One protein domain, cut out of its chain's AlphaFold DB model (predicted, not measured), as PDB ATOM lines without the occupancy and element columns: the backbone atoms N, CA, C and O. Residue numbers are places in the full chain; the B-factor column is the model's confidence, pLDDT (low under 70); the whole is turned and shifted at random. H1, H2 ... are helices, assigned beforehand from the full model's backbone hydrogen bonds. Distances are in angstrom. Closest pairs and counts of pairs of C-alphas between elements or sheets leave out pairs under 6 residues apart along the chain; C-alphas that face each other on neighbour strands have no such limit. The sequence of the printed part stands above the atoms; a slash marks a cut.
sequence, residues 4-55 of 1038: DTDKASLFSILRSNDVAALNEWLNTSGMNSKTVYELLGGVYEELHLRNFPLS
ATOM      1  N   ASP A   4      10.006 -25.952 -37.021       60.06
ATOM      2  CA  ASP A   4       9.514 -24.601 -37.285       60.06
ATOM      3  C   ASP A   4       8.045 -24.551 -37.740       60.06
ATOM      4  O   ASP A   4       7.345 -23.599 -37.390       60.06
ATOM      5  N   THR A   5       7.534 -25.562 -38.460       71.81
ATOM      6  CA  THR A   5       6.110 -25.599 -38.854       71.81
ATOM      7  C   THR A   5       5.202 -25.868 -37.658       71.81
ATOM      8  O   THR A   5       4.151 -25.241 -37.529       71.81
ATOM      9  N   ASP A   6       5.643 -26.724 -36.737       75.31
ATOM     10  CA  ASP A   6       4.878 -27.075 -35.536       75.31
ATOM     11  C   ASP A   6       4.887 -25.938 -34.508       75.31
ATOM     12  O   ASP A   6       3.852 -25.617 -33.922       75.31
ATOM     13  N   LYS A   7       6.025 -25.246 -34.358       79.12
ATOM     14  CA  LYS A   7       6.129 -24.039 -33.526       79.12
ATOM     15  C   LYS A   7       5.216 -22.920 -34.043       79.12
ATOM     16  O   LYS A   7       4.536 -22.274 -33.247       79.12
ATOM     17  N   ALA A   8       5.165 -22.699 -35.360       78.06
ATOM     18  CA  ALA A   8       4.293 -21.692 -35.972       78.06
ATOM     19  C   ALA A   8       2.797 -22.031 -35.820       78.06
ATOM     20  O   ALA A   8       1.994 -21.142 -35.531       78.06
ATOM     21  N   SER A   9       2.434 -23.311 -35.961       81.00
ATOM     22  CA  SER A   9       1.070 -23.803 -35.730       81.00
ATOM     23  C   SER A   9       0.625 -23.559 -34.284       81.00
ATOM     24  O   SER A   9      -0.417 -22.942 -34.064       81.00
ATOM     25  N   LEU A  10       1.462 -23.914 -33.304       82.31
ATOM     26  CA  LEU A  10       1.170 -23.698 -31.885       82.31
ATOM     27  C   LEU A  10       1.021 -22.211 -31.533       82.31
ATOM     28  O   LEU A  10       0.126 -21.830 -30.784       82.31
ATOM     29  N   PHE A  11       1.867 -21.356 -32.117       82.06
ATOM     30  CA  PHE A  11       1.754 -19.902 -31.983       82.06
ATOM     31  C   PHE A  11       0.410 -19.374 -32.494       82.06
ATOM     32  O   PHE A  11      -0.160 -18.469 -31.886       82.06
ATOM     33  N   SER A  12      -0.093 -19.916 -33.606       81.56
ATOM     34  CA  SER A  12      -1.398 -19.539 -34.158       81.56
ATOM     35  C   SER A  12      -2.541 -19.984 -33.246       81.56
ATOM     36  O   SER A  12      -3.429 -19.186 -32.957       81.56
ATOM     37  N   ILE A  13      -2.492 -21.227 -32.756       82.06
ATOM     38  CA  ILE A  13      -3.523 -21.811 -31.884       82.06
ATOM     39  C   ILE A  13      -3.609 -21.035 -30.566       82.06
ATOM     40  O   ILE A  13      -4.681 -20.559 -30.193       82.06
ATOM     41  N   LEU A  14      -2.474 -20.796 -29.906       81.56
ATOM     42  CA  LEU A  14      -2.455 -20.065 -28.639       81.56
ATOM     43  C   LEU A  14      -2.873 -18.600 -28.800       81.56
ATOM     44  O   LEU A  14      -3.577 -18.074 -27.945       81.56
ATOM     45  N   ARG A  15      -2.540 -17.944 -29.920       79.81
ATOM     46  CA  ARG A  15      -3.046 -16.589 -30.206       79.81
ATOM     47  C   ARG A  15      -4.552 -16.536 -30.443       79.81
ATOM     48  O   ARG A  15      -5.150 -15.492 -30.203       79.81
ATOM     49  N   SER A  16      -5.147 -17.625 -30.926       80.19
ATOM     50  CA  SER A  16      -6.591 -17.713 -31.151       80.19
ATOM     51  C   SER A  16      -7.409 -17.987 -29.882       80.19
ATOM     52  O   SER A  16      -8.625 -17.846 -29.931       80.19
ATOM     53  N   ASN A  17      -6.763 -18.307 -28.747       77.88
ATOM     54  CA  ASN A  17      -7.416 -18.694 -27.484       77.88
ATOM     55  C   ASN A  17      -8.419 -19.862 -27.627       77.88
ATOM     56  O   ASN A  17      -9.410 -19.936 -26.900       77.88
ATOM     57  N   ASP A  18      -8.169 -20.775 -28.569       79.75
ATOM     58  CA  ASP A  18      -9.010 -21.947 -28.808       79.75
ATOM     59  C   ASP A  18      -8.450 -23.181 -28.078       79.75
ATOM     60  O   ASP A  18      -7.495 -23.828 -28.517       79.75
ATOM     61  N   VAL A  19      -9.063 -23.499 -26.934       73.50
ATOM     62  CA  VAL A  19      -8.692 -24.636 -26.074       73.50
ATOM     63  C   VAL A  19      -8.996 -25.984 -26.743       73.50
ATOM     64  O   VAL A  19      -8.270 -26.956 -26.527       73.50
ATOM     65  N   ALA A  20     -10.032 -26.060 -27.583       75.62
ATOM     66  CA  ALA A  20     -10.386 -27.296 -28.277       75.62
ATOM     67  C   ALA A  20      -9.348 -27.620 -29.358       75.62
ATOM     68  O   ALA A  20      -8.850 -28.745 -29.405       75.62
ATOM     69  N   ALA A  21      -8.943 -26.615 -30.139       78.62
ATOM     70  CA  ALA A  21      -7.877 -26.754 -31.129       78.62
ATOM     71  C   ALA A  21      -6.519 -27.087 -30.485       78.62
ATOM     72  O   ALA A  21      -5.746 -27.866 -31.042       78.62
ATOM     73  N   LEU A  22      -6.229 -26.545 -29.293       78.62
ATOM     74  CA  LEU A  22      -5.036 -26.904 -28.518       78.62
ATOM     75  C   LEU A  22      -5.053 -28.382 -28.108       78.62
ATOM     76  O   LEU A  22      -4.060 -29.083 -28.299       78.62
ATOM     77  N   ASN A  23      -6.177 -28.868 -27.579       76.12
ATOM     78  CA  ASN A  23      -6.318 -30.258 -27.147       76.12
ATOM     79  C   ASN A  23      -6.335 -31.247 -28.319       76.12
ATOM     80  O   ASN A  23      -5.745 -32.325 -28.223       76.12
ATOM     81  N   GLU A  24      -6.935 -30.876 -29.447       80.25
ATOM     82  CA  GLU A  24      -6.859 -31.651 -30.685       80.25
ATOM     83  C   GLU A  24      -5.412 -31.743 -31.181       80.25
ATOM     84  O   GLU A  24      -4.911 -32.847 -31.383       80.25
ATOM     85  N   TRP A  25      -4.699 -30.613 -31.251       81.31
ATOM     86  CA  TRP A  25      -3.289 -30.574 -31.649       81.31
ATOM     87  C   TRP A  25      -2.412 -31.455 -30.751       81.31
ATOM     88  O   TRP A  25      -1.586 -32.229 -31.244       81.31
ATOM     89  N   LEU A  26      -2.622 -31.395 -29.432       73.81
ATOM     90  CA  LEU A  26      -1.903 -32.224 -28.462       73.81
ATOM     91  C   LEU A  26      -2.145 -33.722 -28.693       73.81
ATOM     92  O   LEU A  26      -1.195 -34.500 -28.614       73.81
ATOM     93  N   ASN A  27      -3.370 -34.117 -29.045       71.88
ATOM     94  CA  ASN A  27      -3.735 -35.513 -29.285       71.88
ATOM     95  C   ASN A  27      -3.277 -36.036 -30.660       71.88
ATOM     96  O   ASN A  27      -2.936 -37.212 -30.780       71.88
ATOM     97  N   THR A  28      -3.234 -35.190 -31.696       69.31
ATOM     98  CA  THR A  28      -2.883 -35.597 -33.071       69.31
ATOM     99  C   THR A  28      -1.398 -35.462 -33.406       69.31
ATOM    100  O   THR A  28      -0.947 -36.024 -34.401       69.31
ATOM    101  N   SER A  29      -0.623 -34.724 -32.604       62.69
ATOM    102  CA  SER A  29       0.775 -34.375 -32.914       62.69
ATOM    103  C   SER A  29       1.735 -35.572 -33.023       62.69
ATOM    104  O   SER A  29       2.784 -35.448 -33.653       62.69
ATOM    105  N   GLY A  30       1.420 -36.727 -32.419       59.59
ATOM    106  CA  GLY A  30       2.271 -37.929 -32.441       59.59
ATOM    107  C   GLY A  30       3.671 -37.741 -31.826       59.59
ATOM    108  O   GLY A  30       4.528 -38.617 -31.951       59.59
ATOM    109  N   MET A  31       3.928 -36.597 -31.182       72.44
ATOM    110  CA  MET A  31       5.222 -36.228 -30.610       72.44
ATOM    111  C   MET A  31       5.418 -36.857 -29.230       72.44
ATOM    112  O   MET A  31       4.471 -37.042 -28.467       72.44
ATOM    113  N   ASN A  32       6.671 -37.146 -28.864       70.00
ATOM    114  CA  ASN A  32       6.962 -37.605 -27.505       70.00
ATOM    115  C   ASN A  32       6.731 -36.474 -26.478       70.00
ATOM    116  O   ASN A  32       6.945 -35.293 -26.770       70.00
ATOM    117  N   SER A  33       6.347 -36.840 -25.252       63.28
ATOM    118  CA  SER A  33       5.951 -35.901 -24.189       63.28
ATOM    119  C   SER A  33       7.022 -34.854 -23.849       63.28
ATOM    120  O   SER A  33       6.691 -33.737 -23.461       63.28
ATOM    121  N   LYS A  34       8.308 -35.183 -24.043       64.69
ATOM    122  CA  LYS A  34       9.431 -34.254 -23.843       64.69
ATOM    123  C   LYS A  34       9.492 -33.168 -24.915       64.69
ATOM    124  O   LYS A  34       9.699 -32.004 -24.596       64.69
ATOM    125  N   THR A  35       9.272 -33.541 -26.172       73.56
ATOM    126  CA  THR A  35       9.285 -32.596 -27.297       73.56
ATOM    127  C   THR A  35       8.081 -31.664 -27.220       73.56
ATOM    128  O   THR A  35       8.234 -30.471 -27.457       73.56
ATOM    129  N   VAL A  36       6.914 -32.185 -26.816       73.69
ATOM    130  CA  VAL A  36       5.706 -31.375 -26.581       73.69
ATOM    131  C   VAL A  36       5.928 -30.376 -25.445       73.69
ATOM    132  O   VAL A  36       5.601 -29.207 -25.611       73.69
ATOM    133  N   TYR A  37       6.539 -30.797 -24.331       73.06
ATOM    134  CA  TYR A  37       6.866 -29.908 -23.211       73.06
ATOM    135  C   TYR A  37       7.800 -28.760 -23.627       73.06
ATOM    136  O   TYR A  37       7.510 -27.598 -23.355       73.06
ATOM    137  N   GLU A  38       8.901 -29.070 -24.322       75.06
ATOM    138  CA  GLU A  38       9.871 -28.062 -24.775       75.06
ATOM    139  C   GLU A  38       9.247 -27.068 -25.775       75.06
ATOM    140  O   GLU A  38       9.504 -25.866 -25.686       75.06
ATOM    141  N   LEU A  39       8.409 -27.544 -26.706       78.94
ATOM    142  CA  LEU A  39       7.734 -26.683 -27.686       78.94
ATOM    143  C   LEU A  39       6.648 -25.814 -27.047       78.94
ATOM    144  O   LEU A  39       6.639 -24.603 -27.263       78.94
ATOM    145  N   LEU A  40       5.746 -26.419 -26.271       78.12
ATOM    146  CA  LEU A  40       4.635 -25.720 -25.627       78.12
ATOM    147  C   LEU A  40       5.151 -24.699 -24.610       78.12
ATOM    148  O   LEU A  40       4.692 -23.560 -24.615       78.12
ATOM    149  N   GLY A  41       6.161 -25.069 -23.816       72.06
ATOM    150  CA  GLY A  41       6.781 -24.189 -22.829       72.06
ATOM    151  C   GLY A  41       7.513 -23.031 -23.495       72.06
ATOM    152  O   GLY A  41       7.302 -21.880 -23.127       72.06
ATOM    153  N   GLY A  42       8.289 -23.313 -24.548       73.00
ATOM    154  CA  GLY A  42       9.016 -22.282 -25.288       73.00
ATOM    155  C   GLY A  42       8.104 -21.285 -26.011       73.00
ATOM    156  O   GLY A  42       8.383 -20.089 -26.006       73.00
ATOM    157  N   VAL A  43       7.003 -21.740 -26.622       80.75
ATOM    158  CA  VAL A  43       6.023 -20.845 -27.267       80.75
ATOM    159  C   VAL A  43       5.257 -20.027 -26.228       80.75
ATOM    160  O   VAL A  43       5.039 -18.834 -26.435       80.75
ATOM    161  N   TYR A  44       4.870 -20.646 -25.111       78.50
ATOM    162  CA  TYR A  44       4.163 -19.977 -24.023       78.50
ATOM    163  C   TYR A  44       5.017 -18.881 -23.370       78.50
ATOM    164  O   TYR A  44       4.565 -17.741 -23.266       78.50
ATOM    165  N   GLU A  45       6.273 -19.177 -23.023       70.50
ATOM    166  CA  GLU A  45       7.222 -18.184 -22.503       70.50
ATOM    167  C   GLU A  45       7.471 -17.057 -23.509       70.50
ATOM    168  O   GLU A  45       7.496 -15.885 -23.137       70.50
ATOM    169  N   GLU A  46       7.604 -17.375 -24.798       75.69
ATOM    170  CA  GLU A  46       7.828 -16.370 -25.836       75.69
ATOM    171  C   GLU A  46       6.598 -15.465 -26.050       75.69
ATOM    172  O   GLU A  46       6.753 -14.267 -26.294       75.69
ATOM    173  N   LEU A  47       5.373 -15.986 -25.912       76.81
ATOM    174  CA  LEU A  47       4.141 -15.185 -25.900       76.81
ATOM    175  C   LEU A  47       4.030 -14.318 -24.641       76.81
ATOM    176  O   LEU A  47       3.629 -13.155 -24.740       76.81
ATOM    177  N   HIS A  48       4.430 -14.857 -23.489       70.19
ATOM    178  CA  HIS A  48       4.431 -14.151 -22.211       70.19
ATOM    179  C   HIS A  48       5.441 -12.994 -22.203       70.19
ATOM    180  O   HIS A  48       5.084 -11.865 -21.877       70.19
ATOM    181  N   LEU A  49       6.673 -13.227 -22.672       72.25
ATOM    182  CA  LEU A  49       7.712 -12.197 -22.829       72.25
ATOM    183  C   LEU A  49       7.313 -11.102 -23.828       72.25
ATOM    184  O   LEU A  49       7.741  -9.957 -23.700       72.25
ATOM    185  N   ARG A  50       6.476 -11.435 -24.820       71.31
ATOM    186  CA  ARG A  50       5.903 -10.478 -25.780       71.31
ATOM    187  C   ARG A  50       4.626  -9.788 -25.269       71.31
ATOM    188  O   ARG A  50       4.033  -9.027 -26.030       71.31
ATOM    189  N   ASN A  51       4.216 -10.020 -24.017       65.56
ATOM    190  CA  ASN A  51       3.013  -9.453 -23.391       65.56
ATOM    191  C   ASN A  51       1.706  -9.727 -24.170       65.56
ATOM    192  O   ASN A  51       0.789  -8.904 -24.180       65.56
ATOM    193  N   PHE A  52       1.602 -10.877 -24.845       67.94
ATOM    194  CA  PHE A  52       0.384 -11.229 -25.575       67.94
ATOM    195  C   PHE A  52      -0.721 -11.710 -24.607       67.94
ATOM    196  O   PHE A  52      -0.463 -12.617 -23.811       67.94
ATOM    197  N   PRO A  53      -1.948 -11.153 -24.652       66.12
ATOM    198  CA  PRO A  53      -3.017 -11.526 -23.730       66.12
ATOM    199  C   PRO A  53      -3.637 -12.881 -24.107       66.12
ATOM    200  O   PRO A  53      -4.354 -12.999 -25.100       66.12
ATOM    201  N   LEU A  54      -3.379 -13.902 -23.290       74.56
ATOM    202  CA  LEU A  54      -4.076 -15.190 -23.350       74.56
ATOM    203  C   LEU A  54      -5.328 -15.150 -22.462       74.56
ATOM    204  O   LEU A  54      -5.297 -14.575 -21.371       74.56
ATOM    205  N   SER A  55      -6.420 -15.769 -22.913       68.62
ATOM    206  CA  SER A  55      -7.630 -15.960 -22.101       68.62
ATOM    207  C   SER A  55      -7.295 -16.795 -20.855       68.62
ATOM    208  O   SER A  55      -6.465 -17.704 -20.980       68.62
TER     209      SER A  55
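Overview. This is residues 4 to 55 of the 1038 residues of an uncharacterized protein of Dendroctonus ponderosae (UniProt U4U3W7). Three helices form a small cluster with their centres in a triangle: the long H3 makes one side and the longest axis, and a helical hairpin of H1 and H2 packs on it through H1, which crosses H3 near the middle of both. H2 turns back from the end of H1 and runs opposite to H3 at a distance from it, coming nearest where Leu 26 and Val 36 lie, and H1 packs on both from one side, while residues 50 to 55 fold back from the end of H3 toward the link of H1 and H2. The printed part has 52 residues, with three named helices in the order H1, H2, H3 and no named strand, and its class is all helix. It is compact, with a radius of gyration of the C-alphas of 10.6 A and spans of 30 by 21 by 16 A.

Along the chain. H3, the longest helix, holds residues 33 to 49 and measures 23.8 A from first to last C-alpha; it begins with C-alpha 33 at (5.951, -35.901, -24.189) and ends with C-alpha 49 at (7.712, -12.197, -22.829). H1 holds residues 4 to 16 and measures 18.6 A, with C-alpha 4 at (9.514, -24.601, -37.285). H2 holds residues 19 to 28 and measures 14.2 A.

Arrangement. H3 touches H1 at a steep tilt of 56 degrees, and the two run the same way. H3 touches H1 with its residues 39 to 43 alone and H1 touches H3 with its residues 7 to 11 alone, and the closest C-alphas, those of Phe 11 and Val 43, are 6.4 A apart. H1 touches H2 with its residues 10 to 14 alone, and the closest C-alphas, those of Ile 13 and Leu 22, are 6.3 A apart. H1 and H2 run opposite ways at a shallow tilt of 25 degrees and form a helical hairpin. H2 and H3 are close but not clearly touching: their closest C-alphas, those of Leu 26 and Val 36, are 7.9 A apart. These two run opposite ways at a shallow tilt of 31 degrees. In H1, H2 and H3 every O i to N i+4 pair is within hydrogen-bond range.

Size, cuts and confidence. The C-alphas farthest apart, those of Gly 30 and Asn 51, are 29.9 A from each other. The printed part has no cut from residue 4 to residue 55. The links from H1 to H2 and from H2 to H3 are both tight. Residues 30 to 35, of which 33 to 35 belong to H3, stand free. The mean pLDDT of the printed part is 74.2, and confidence is low, under 70, at residue 4, residues 28 to 30, residues 33 to 34, residues 51 to 53 and residue 55.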